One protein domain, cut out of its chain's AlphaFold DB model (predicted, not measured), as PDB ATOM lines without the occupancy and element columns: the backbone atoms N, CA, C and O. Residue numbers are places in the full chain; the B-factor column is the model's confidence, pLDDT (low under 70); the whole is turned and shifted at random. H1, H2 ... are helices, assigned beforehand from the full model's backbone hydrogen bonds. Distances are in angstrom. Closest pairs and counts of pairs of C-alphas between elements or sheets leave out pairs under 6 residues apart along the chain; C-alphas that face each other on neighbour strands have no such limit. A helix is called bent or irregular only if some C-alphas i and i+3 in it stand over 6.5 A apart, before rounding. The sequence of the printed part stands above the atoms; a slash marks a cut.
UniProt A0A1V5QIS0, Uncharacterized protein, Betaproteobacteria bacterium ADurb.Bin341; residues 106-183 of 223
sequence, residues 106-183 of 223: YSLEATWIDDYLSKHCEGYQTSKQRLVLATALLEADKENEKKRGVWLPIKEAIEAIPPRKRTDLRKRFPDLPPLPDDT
ATOM      1  N   TYR A 106     -34.820  25.825 -27.144       76.12
ATOM      2  CA  TYR A 106     -35.279  27.037 -27.812       76.12
ATOM      3  C   TYR A 106     -34.443  27.322 -29.062       76.12
ATOM      4  O   TYR A 106     -33.270  27.688 -28.993       76.12
ATOM      5  N   SER A 107     -35.066  27.164 -30.232       75.12
ATOM      6  CA  SER A 107     -34.340  27.111 -31.502       75.12
ATOM      7  C   SER A 107     -33.606  28.396 -31.866       75.12
ATOM      8  O   SER A 107     -32.544  28.313 -32.464       75.12
ATOM      9  N   LEU A 108     -34.150  29.577 -31.549       87.19
ATOM     10  CA  LEU A 108     -33.530  30.826 -32.000       87.19
ATOM     11  C   LEU A 108     -32.288  31.186 -31.175       87.19
ATOM     12  O   LEU A 108     -31.268  31.559 -31.745       87.19
ATOM     13  N   GLU A 109     -32.348  31.007 -29.853       88.56
ATOM     14  CA  GLU A 109     -31.172  31.161 -28.987       88.56
ATOM     15  C   GLU A 109     -30.085  30.152 -29.360       88.56
ATOM     16  O   GLU A 109     -28.919  30.524 -29.512       88.56
ATOM     17  N   ALA A 110     -30.480  28.905 -29.622       90.62
ATOM     18  CA  ALA A 110     -29.582  27.892 -30.149       90.62
ATOM     19  C   ALA A 110     -28.954  28.284 -31.495       90.62
ATOM     20  O   ALA A 110     -27.764  28.054 -31.677       90.62
ATOM     21  N   THR A 111     -29.695  28.906 -32.419       92.31
ATOM     22  CA  THR A 111     -29.131  29.408 -33.686       92.31
ATOM     23  C   THR A 111     -28.060  30.473 -33.444       92.31
ATOM     24  O   THR A 111     -27.015  30.437 -34.087       92.31
ATOM     25  N   TRP A 112     -28.280  31.415 -32.524       94.38
ATOM     26  CA  TRP A 112     -27.284  32.454 -32.235       94.38
ATOM     27  C   TRP A 112     -26.019  31.889 -31.586       94.38
ATOM     28  O   TRP A 112     -24.911  32.312 -31.924       94.38
ATOM     29  N   ILE A 113     -26.181  30.925 -30.679       94.94
ATOM     30  CA  ILE A 113     -25.063  30.230 -30.037       94.94
ATOM     31  C   ILE A 113     -24.321  29.341 -31.048       94.94
ATOM     32  O   ILE A 113     -23.093  29.366 -31.079       94.94
ATOM     33  N   ASP A 114     -25.030  28.621 -31.923       96.19
ATOM     34  CA  ASP A 114     -24.422  27.821 -32.996       96.19
ATOM     35  C   ASP A 114     -23.626  28.688 -33.975       96.19
ATOM     36  O   ASP A 114     -22.508  28.318 -34.333       96.19
ATOM     37  N   ASP A 115     -24.150  29.858 -34.361       95.50
ATOM     38  CA  ASP A 115     -23.437  30.824 -35.209       95.50
ATOM     39  C   ASP A 115     -22.124  31.275 -34.563       95.50
ATOM     40  O   ASP A 115     -21.084  31.320 -35.224       95.50
ATOM     41  N   TYR A 116     -22.162  31.585 -33.265       95.56
ATOM     42  CA  TYR A 116     -20.972  31.973 -32.517       95.56
ATOM     43  C   TYR A 116     -19.956  30.825 -32.458       95.56
ATOM     44  O   TYR A 116     -18.806  30.984 -32.872       95.56
ATOM     45  N   LEU A 117     -20.371  29.645 -31.993       97.38
ATOM     46  CA  LEU A 117     -19.482  28.495 -31.837       97.38
ATOM     47  C   LEU A 117     -18.890  28.039 -33.176       97.38
ATOM     48  O   LEU A 117     -17.707  27.719 -33.243       97.38
ATOM     49  N   SER A 118     -19.662  28.084 -34.263       96.75
ATOM     50  CA  SER A 118     -19.196  27.703 -35.606       96.75
ATOM     51  C   SER A 118     -18.083  28.589 -36.153       96.75
ATOM     52  O   SER A 118     -17.370  28.155 -37.060       96.75
ATOM     53  N   LYS A 119     -17.945  29.811 -35.629       94.81
ATOM     54  CA  LYS A 119     -16.923  30.789 -36.029       94.81
ATOM     55  C   LYS A 119     -15.759  30.869 -35.047       94.81
ATOM     56  O   LYS A 119     -14.657  31.214 -35.456       94.81
ATOM     57  N   HIS A 120     -16.003  30.576 -33.770       92.94
ATOM     58  CA  HIS A 120     -15.058  30.877 -32.691       92.94
ATOM     59  C   HIS A 120     -14.598  29.649 -31.888       92.94
ATOM     60  O   HIS A 120     -13.633  29.746 -31.137       92.94
ATOM     61  N   CYS A 121     -15.238  28.486 -32.044       96.06
ATOM     62  CA  CYS A 121     -14.853  27.254 -31.360       96.06
ATOM     63  C   CYS A 121     -14.244  26.252 -32.349       96.06
ATOM     64  O   CYS A 121     -14.940  25.623 -33.152       96.06
ATOM     65  N   GLU A 122     -12.921  26.097 -32.282       95.19
ATOM     66  CA  GLU A 122     -12.195  25.114 -33.084       95.19
ATOM     67  C   GLU A 122     -12.788  23.704 -32.922       95.19
ATOM     68  O   GLU A 122     -13.037  23.227 -31.814       95.19
ATOM     69  N   GLY A 123     -13.028  23.040 -34.055       96.12
ATOM     70  CA  GLY A 123     -13.574  21.686 -34.099       96.12
ATOM     71  C   GLY A 123     -15.078  21.580 -33.824       96.12
ATOM     72  O   GLY A 123     -15.619  20.480 -33.946       96.12
ATOM     73  N   TYR A 124     -15.779  22.679 -33.512       97.94
ATOM     74  CA  TYR A 124     -17.220  22.654 -33.236       97.94
ATOM     75  C   TYR A 124     -18.060  22.233 -34.445       97.94
ATOM     76  O   TYR A 124     -18.996  21.445 -34.289       97.94
ATOM     77  N   GLN A 125     -17.708  22.690 -35.651       97.00
ATOM     78  CA  GLN A 125     -18.496  22.418 -36.861       97.00
ATOM     79  C   GLN A 125     -18.704  20.922 -37.131       97.00
ATOM     80  O   GLN A 125     -19.758  20.545 -37.633       97.00
ATOM     81  N   THR A 126     -17.727  20.091 -36.762       96.94
ATOM     82  CA  THR A 126     -17.713  18.631 -36.947       96.94
ATOM     83  C   THR A 126     -17.855  17.874 -35.624       96.94
ATOM     84  O   THR A 126     -17.510  16.689 -35.531       96.94
ATOM     85  N   SER A 127     -18.288  18.566 -34.569       97.25
ATOM     86  CA  SER A 127     -18.341  18.012 -33.221       97.25
ATOM     87  C   SER A 127     -19.569  17.145 -32.987       97.25
ATOM     88  O   SER A 127     -20.639  17.347 -33.565       97.25
ATOM     89  N   LYS A 128     -19.434  16.199 -32.054       96.50
ATOM     90  CA  LYS A 128     -20.575  15.435 -31.541       96.50
ATOM     91  C   LYS A 128     -21.604  16.343 -30.854       96.50
ATOM     92  O   LYS A 128     -22.796  16.087 -30.951       96.50
ATOM     93  N   GLN A 129     -21.163  17.416 -30.198       96.44
ATOM     94  CA  GLN A 129     -22.028  18.366 -29.492       96.44
ATOM     95  C   GLN A 129     -22.950  19.130 -30.450       96.44
ATOM     96  O   GLN A 129     -24.143  19.261 -30.179       96.44
ATOM     97  N   ARG A 130     -22.432  19.558 -31.607       97.25
ATOM     98  CA  ARG A 130     -23.253  20.182 -32.654       97.25
ATOM     99  C   ARG A 130     -24.255  19.201 -33.269       97.25
ATOM    100  O   ARG A 130     -25.380  19.587 -33.572       97.25
ATOM    101  N   LEU A 131     -23.883  17.924 -33.403       96.44
ATOM    102  CA  LEU A 131     -24.808  16.874 -33.843       96.44
ATOM    103  C   LEU A 131     -25.954  16.657 -32.844       96.44
ATOM    104  O   LEU A 131     -27.106  16.517 -33.262       96.44
ATOM    105  N   VAL A 132     -25.653  16.653 -31.540       95.38
ATOM    106  CA  VAL A 132     -26.672  16.579 -30.478       95.38
ATOM    107  C   VAL A 132     -27.647  17.747 -30.597       95.38
ATOM    108  O   VAL A 132     -28.854  17.516 -30.623       95.38
ATOM    109  N   LEU A 133     -27.139  18.971 -30.769       95.44
ATOM    110  CA  LEU A 133     -27.976  20.154 -30.955       95.44
ATOM    111  C   LEU A 133     -28.910  20.026 -32.160       95.44
ATOM    112  O   LEU A 133     -30.123  20.187 -32.029       95.44
ATOM    113  N   ALA A 134     -28.349  19.723 -33.333       94.88
ATOM    114  CA  ALA A 134     -29.122  19.613 -34.565       94.88
ATOM    115  C   ALA A 134     -30.204  18.527 -34.448       94.88
ATOM    116  O   ALA A 134     -31.337  18.731 -34.879       94.88
ATOM    117  N   THR A 135     -29.881  17.400 -33.809       93.38
ATOM    118  CA  THR A 135     -30.838  16.314 -33.559       93.38
ATOM    119  C   THR A 135     -31.959  16.762 -32.625       93.38
ATOM    120  O   THR A 135     -33.125  16.626 -32.989       93.38
ATOM    121  N   ALA A 136     -31.629  17.365 -31.481       91.00
ATOM    122  CA  ALA A 136     -32.616  17.831 -30.508       91.00
ATOM    123  C   ALA A 136     -33.591  18.854 -31.114       91.00
ATOM    124  O   ALA A 136     -34.804  18.754 -30.922       91.00
ATOM    125  N   LEU A 137     -33.086  19.808 -31.902       90.06
ATOM    126  CA  LEU A 137     -33.921  20.843 -32.520       90.06
ATOM    127  C   LEU A 137     -34.825  20.310 -33.637       90.06
ATOM    128  O   LEU A 137     -35.936  20.814 -33.801       90.06
ATOM    129  N   LEU A 138     -34.375  19.300 -34.386       90.50
ATOM    130  CA  LEU A 138     -35.204  18.612 -35.381       90.50
ATOM    131  C   LEU A 138     -36.282  17.741 -34.722       90.50
ATOM    132  O   LEU A 138     -37.388  17.632 -35.247       90.50
ATOM    133  N   GLU A 139     -35.982  17.121 -33.579       88.81
ATOM    134  CA  GLU A 139     -36.932  16.276 -32.849       88.81
ATOM    135  C   GLU A 139     -38.006  17.073 -32.109       88.81
ATOM    136  O   GLU A 139     -39.150  16.619 -32.044       88.81
ATOM    137  N   ALA A 140     -37.657  18.251 -31.585       83.62
ATOM    138  CA  ALA A 140     -38.567  19.103 -30.827       83.62
ATOM    139  C   ALA A 140     -39.736  19.655 -31.662       83.62
ATOM    140  O   ALA A 140     -40.771  20.005 -31.101       83.62
ATOM    141  N   ASP A 141     -39.581  19.766 -32.986       78.88
ATOM    142  CA  ASP A 141     -40.577  20.387 -33.867       78.88
ATOM    143  C   ASP A 141     -40.487  19.831 -35.303       78.88
ATOM    144  O   ASP A 141     -40.048  20.503 -36.241       78.88
ATOM    145  N   LYS A 142     -40.865  18.555 -35.455       79.62
ATOM    146  CA  LYS A 142     -40.668  17.751 -36.680       79.62
ATOM    147  C   LYS A 142     -41.394  18.277 -37.921       79.62
ATOM    148  O   LYS A 142     -40.964  17.971 -39.035       79.62
ATOM    149  N   GLU A 143     -42.453  19.058 -37.728       83.19
ATOM    150  CA  GLU A 143     -43.296  19.611 -38.796       83.19
ATOM    151  C   GLU A 143     -42.851  21.018 -39.232       83.19
ATOM    152  O   GLU A 143     -43.343  21.568 -40.216       83.19
ATOM    153  N   ASN A 144     -41.896  21.632 -38.529       85.56
ATOM    154  CA  ASN A 144     -41.459  22.987 -38.833       85.56
ATOM    155  C   ASN A 144     -40.420  23.012 -39.955       85.56
ATOM    156  O   ASN A 144     -39.210  22.916 -39.729       85.56
ATOM    157  N   GLU A 145     -40.902  23.201 -41.180       88.12
ATOM    158  CA  GLU A 145     -40.074  23.248 -42.389       88.12
ATOM    159  C   GLU A 145     -38.943  24.282 -42.312       88.12
ATOM    160  O   GLU A 145     -37.826  24.003 -42.748       88.12
ATOM    161  N   LYS A 146     -39.182  25.449 -41.695       86.50
ATOM    162  CA  LYS A 146     -38.149  26.488 -41.548       86.50
ATOM    163  C   LYS A 146     -36.995  26.010 -40.671       86.50
ATOM    164  O   LYS A 146     -35.837  26.210 -41.028       86.50
ATOM    165  N   LYS A 147     -37.294  25.357 -39.541       85.50
ATOM    166  CA  LYS A 147     -36.263  24.755 -38.678       85.50
ATOM    167  C   LYS A 147     -35.526  23.641 -39.413       85.50
ATOM    168  O   LYS A 147     -34.300  23.587 -39.360       85.50
ATOM    169  N   ARG A 148     -36.253  22.788 -40.138       90.31
ATOM    170  CA  ARG A 148     -35.655  21.693 -40.912       90.31
ATOM    171  C   ARG A 148     -34.695  22.197 -41.980       90.31
ATOM    172  O   ARG A 148     -33.598  21.661 -42.073       90.31
ATOM    173  N   GLY A 149     -35.055  23.249 -42.714       90.25
ATOM    174  CA  GLY A 149     -34.190  23.847 -43.736       90.25
ATOM    175  C   GLY A 149     -32.838  24.336 -43.202       90.25
ATOM    176  O   GLY A 149     -31.865  24.354 -43.948       90.25
ATOM    177  N   VAL A 150     -32.755  24.681 -41.912       89.94
ATOM    178  CA  VAL A 150     -31.503  25.090 -41.255       89.94
ATOM    179  C   VAL A 150     -30.751  23.891 -40.676       89.94
ATOM    180  O   VAL A 150     -29.561  23.724 -40.929       89.94
ATOM    181  N   TRP A 151     -31.428  23.053 -39.888       93.75
ATOM    182  CA  TRP A 151     -30.759  22.053 -39.050       93.75
ATOM    183  C   TRP A 151     -30.540  20.702 -39.734       93.75
ATOM    184  O   TRP A 151     -29.598  19.998 -39.371       93.75
ATOM    185  N   LEU A 152     -31.361  20.337 -40.725       94.62
ATOM    186  CA  LEU A 152     -31.213  19.063 -41.433       94.62
ATOM    187  C   LEU A 152     -29.887  18.988 -42.212       94.62
ATOM    188  O   LEU A 152     -29.147  18.035 -41.971       94.62
ATOM    189  N   PRO A 153     -29.498  19.996 -43.023       96.12
ATOM    190  CA  PRO A 153     -28.209  19.957 -43.716       96.12
ATOM    191  C   PRO A 153     -27.013  19.904 -42.757       96.12
ATOM    192  O   PRO A 153     -26.017  19.241 -43.036       96.12
ATOM    193  N   ILE A 154     -27.108  20.577 -41.601       96.25
ATOM    194  CA  ILE A 154     -26.064  20.546 -40.562       96.25
ATOM    195  C   ILE A 154     -25.927  19.133 -39.995       96.25
ATOM    196  O   ILE A 154     -24.814  18.615 -39.898       96.25
ATOM    197  N   LYS A 155     -27.051  18.501 -39.637       96.38
ATOM    198  CA  LYS A 155     -27.070  17.126 -39.132       96.38
ATOM    199  C   LYS A 155     -26.446  16.167 -40.147       96.38
ATOM    200  O   LYS A 155     -25.513  15.449 -39.794       96.38
ATOM    201  N   GLU A 156     -26.908  16.203 -41.393       97.44
ATOM    202  CA  GLU A 156     -26.440  15.320 -42.468       97.44
ATOM    203  C   GLU A 156     -24.939  15.487 -42.743       97.44
ATOM    204  O   GLU A 156     -24.211  14.497 -42.854       97.44
ATOM    205  N   ALA A 157     -24.441  16.729 -42.771       97.31
ATOM    206  CA  ALA A 157     -23.020  17.011 -42.965       97.31
ATOM    207  C   ALA A 157     -22.141  16.413 -41.851       97.31
ATOM    208  O   ALA A 157     -21.058  15.894 -42.128       97.31
ATOM    209  N   ILE A 158     -22.595  16.453 -40.594       97.44
ATOM    210  CA  ILE A 158     -21.857  15.857 -39.469       97.44
ATOM    211  C   ILE A 158     -22.005  14.328 -39.467       97.44
ATOM    212  O   ILE A 158     -21.050  13.610 -39.153       97.44
ATOM    213  N   GLU A 159     -23.176  13.802 -39.829       97.06
ATOM    214  CA  GLU A 159     -23.426  12.361 -39.897       97.06
ATOM    215  C   GLU A 159     -22.592  11.665 -40.977       97.06
ATOM    216  O   GLU A 159     -22.120  10.550 -40.735       97.06
ATOM    217  N   ALA A 160     -22.313  12.350 -42.092       97.50
ATOM    218  CA  ALA A 160     -21.405  11.886 -43.144       97.50
ATOM    219  C   ALA A 160     -19.967  11.631 -42.643       97.50
ATOM    220  O   ALA A 160     -19.221  10.850 -43.239       97.50
ATOM    221  N   ILE A 161     -19.566  12.247 -41.527       96.62
ATOM    222  CA  ILE A 161     -18.280  11.983 -40.875       96.62
ATOM    223  C   ILE A 161     -18.413  10.704 -40.033       96.62
ATOM    224  O   ILE A 161     -19.290  10.634 -39.162       96.62
ATOM    225  N   PRO A 162     -17.523   9.703 -40.199       94.94
ATOM    226  CA  PRO A 162     -17.547   8.494 -39.380       94.94
ATOM    227  C   PRO A 162     -17.528   8.818 -37.876       94.94
ATOM    228  O   PRO A 162     -16.713   9.647 -37.466       94.94
ATOM    229  N   PRO A 163     -18.322   8.142 -37.017       91.75
ATOM    230  CA  PRO A 163     -18.438   8.489 -35.595       91.75
ATOM    231  C   PRO A 163     -17.103   8.608 -34.845       91.75
ATOM    232  O   PRO A 163     -16.930   9.506 -34.025       91.75
ATOM    233  N   ARG A 164     -16.124   7.749 -35.169       90.00
ATOM    234  CA  ARG A 164     -14.770   7.768 -34.576       90.00
ATOM    235  C   ARG A 164     -13.916   8.974 -34.998       90.00
ATOM    236  O   ARG A 164     -12.918   9.249 -34.341       90.00
ATOM    237  N   LYS A 165     -14.277   9.650 -36.091       94.81
ATOM    238  CA  LYS A 165     -13.588  10.829 -36.643       94.81
ATOM    239  C   LYS A 165     -14.258  12.154 -36.259       94.81
ATOM    240  O   LYS A 165     -13.690  13.202 -36.538       94.81
ATOM    241  N   ARG A 166     -15.444  12.126 -35.640       95.44
ATOM    242  CA  ARG A 166     -16.121  13.339 -35.156       95.44
ATOM    243  C   ARG A 166     -15.369  13.913 -33.959       95.44
ATOM    244  O   ARG A 166     -14.932  13.163 -33.082       95.44
ATOM    245  N   THR A 167     -15.254  15.236 -33.906       96.56
ATOM    246  CA  THR A 167     -14.588  15.927 -32.798       96.56
ATOM    247  C   THR A 167     -15.379  15.709 -31.511       96.56
ATOM    248  O   THR A 167     -16.597  15.885 -31.483       96.56
ATOM    249  N   ASP A 168     -14.694  15.331 -30.434       95.38
ATOM    250  CA  ASP A 168     -15.289  15.277 -29.101       95.38
ATOM    251  C   ASP A 168     -14.766  16.456 -28.284       95.38
ATOM    252  O   ASP A 168     -13.623  16.433 -27.819       95.38
ATOM    253  N   LEU A 169     -15.589  17.501 -28.142       96.69
ATOM    254  CA  LEU A 169     -15.175  18.734 -27.467       96.69
ATOM    255  C   LEU A 169     -14.901  18.539 -25.973       96.69
ATOM    256  O   LEU A 169     -14.230  19.376 -25.383       96.69
ATOM    257  N   ARG A 170     -15.299  17.405 -25.384       95.00
ATOM    258  CA  ARG A 170     -14.955  17.045 -23.998       95.00
ATOM    259  C   ARG A 170     -13.458  16.878 -23.767       95.00
ATOM    260  O   ARG A 170     -12.986  17.007 -22.650       95.00
ATOM    261  N   LYS A 171     -12.687  16.615 -24.826       94.19
ATOM    262  CA  LYS A 171     -11.219  16.589 -24.734       94.19
ATOM    263  C   LYS A 171     -10.626  17.968 -24.440       94.19
ATOM    264  O   LYS A 171      -9.539  18.039 -23.885       94.19
ATOM    265  N   ARG A 172     -11.320  19.033 -24.850       93.94
ATOM    266  CA  ARG A 172     -10.933  20.429 -24.615       93.94
ATOM    267  C   ARG A 172     -11.649  21.018 -23.398       93.94
ATOM    268  O   ARG A 172     -11.041  21.770 -22.654       93.94
ATOM    269  N   PHE A 173     -12.911  20.651 -23.201       94.38
ATOM    270  CA  PHE A 173     -13.767  21.108 -22.108       94.38
ATOM    271  C   PHE A 173     -14.211  19.893 -21.275       94.38
ATOM    272  O   PHE A 173     -15.272  19.319 -21.546       94.38
ATOM    273  N   PRO A 174     -13.379  19.420 -20.331       90.75
ATOM    274  CA  PRO A 174     -13.611  18.158 -19.624       90.75
ATOM    275  C   PRO A 174     -14.856  18.158 -18.729       90.75
ATOM    276  O   PRO A 174     -15.386  17.081 -18.462       90.75
ATOM    277  N   ASP A 175     -15.356  19.331 -18.330       90.94
ATOM    278  CA  ASP A 175     -16.528  19.466 -17.453       90.94
ATOM    279  C   ASP A 175     -17.869  19.431 -18.212       90.94
ATOM    280  O   ASP A 175     -18.945  19.517 -17.613       90.94
ATOM    281  N   LEU A 176     -17.832  19.274 -19.540       91.31
ATOM    282  CA  LEU A 176     -19.031  19.112 -20.359       91.31
ATOM    283  C   LEU A 176     -19.840  17.859 -19.966       91.31
ATOM    284  O   LEU A 176     -19.260  16.815 -19.646       91.31
ATOM    285  N   PRO A 177     -21.182  17.905 -20.092       89.38
ATOM    286  CA  PRO A 177     -22.026  16.758 -19.787       89.38
ATOM    287  C   PRO A 177     -21.730  15.542 -20.686       89.38
ATOM    288  O   PRO A 177     -21.161  15.676 -21.780       89.38
ATOM    289  N   PRO A 178     -22.126  14.330 -20.247       90.50
ATOM    290  CA  PRO A 178     -22.095  13.153 -21.101       90.50
ATOM    291  C   PRO A 178     -23.053  13.319 -22.287       90.50
ATOM    292  O   PRO A 178     -24.130  13.904 -22.169       90.50
ATOM    293  N   LEU A 179     -22.668  12.761 -23.430       89.62
ATOM    294  CA  LEU A 179     -23.486  12.739 -24.633       89.62
ATOM    295  C   LEU A 179     -24.518  11.601 -24.551       89.62
ATOM    296  O   LEU A 179     -24.258  10.586 -23.900       89.62
ATOM    297  N   PRO A 180     -25.661  11.709 -25.256       82.12
ATOM    298  CA  PRO A 180     -26.705  10.680 -25.235       82.12
ATOM    299  C   PRO A 180     -26.194   9.258 -25.540       82.12
ATOM    300  O   PRO A 180     -26.594   8.300 -24.873       82.12
ATOM    301  N   ASP A 181     -25.251   9.140 -26.480       73.19
ATOM    302  CA  ASP A 181     -24.667   7.867 -26.931       73.19
ATOM    303  C   ASP A 181     -23.658   7.244 -25.946       73.19
ATOM    304  O   ASP A 181     -23.235   6.105 -26.146       73.19
ATOM    305  N   ASP A 182     -23.251   7.954 -24.885       74.81
ATOM    306  CA  ASP A 182     -22.332   7.407 -23.874       74.81
ATOM    307  C   ASP A 182     -23.046   6.463 -22.889       74.81
ATOM    308  O   ASP A 182     -22.405   5.715 -22.147       74.81
ATOM    309  N   THR A 183     -24.380   6.481 -22.869       57.53
ATOM    310  CA  THR A 183     -25.177   5.606 -22.008       57.53
ATOM    311  C   THR A 183     -25.335   4.235 -22.674       57.53
ATOM    312  O   THR A 183     -25.836   4.170 -23.799       57.53
TER     313      THR A 183
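What this domain is: This is residues 106 to 183 of the 223 residues of an uncharacterized protein of Betaproteobacteria bacterium ADurb.Bin341 (UniProt A0A1V5QIS0). H3 and H2 pack side by side as a helical hairpin, with H1 set more loosely along H2, the three centres making a triangle. A tail with no named element, residues 160 to 183, runs from the end of H3 past the beginning of H2 to the side of H2 away from H3. The 78 printed residues have three named helices, H1, H2, H3 in chain order, and no named strand: all helix, compact, radius of gyration of the C-alphas 12.4 A, spans 34 by 24 by 21 A.

How they stand to each other: H3, residues 145 to 159, touches H2, residues 128 to 140, at a shallow tilt of 31 degrees, opposite ways; their closest C-alphas, of Trp 151 and Ala 134, are 5.4 A apart. H1, residues 107 to 120, only just touches H2, with 3 pairs of C-alphas within 8 A, the closest those of Ser 107 and Leu 137 at 6.4 A; this hairpin has a shallow tilt of 17 degrees. H1 and H3 are close but not clearly touching, the closest C-alphas, of Ser 107 and Lys 147, 7.8 A apart. Every O i to N i+4 pair is within hydrogen-bond range in H2, 9 of 10 in H1 and 8 of 11 in H3.

Where its parts are: H3 is 20.0 A long and only just irregular, with C-alphas 150 and 153 6.6 A apart. H2 is 18.4 A long. H1 is 19.7 A long, from C-alpha 107 at (-34.340, 27.111, -31.502); H3 ends with C-alpha 159 at (-23.426, 12.361, -39.897).

The domain as a whole: The C-alphas farthest apart, of Glu 143 and Pro 174, are 35.4 A apart. The printed part has no cut; the link from H2 to H3 is tight, from H1 to H2 short. Residue 183 is under 70 in pLDDT.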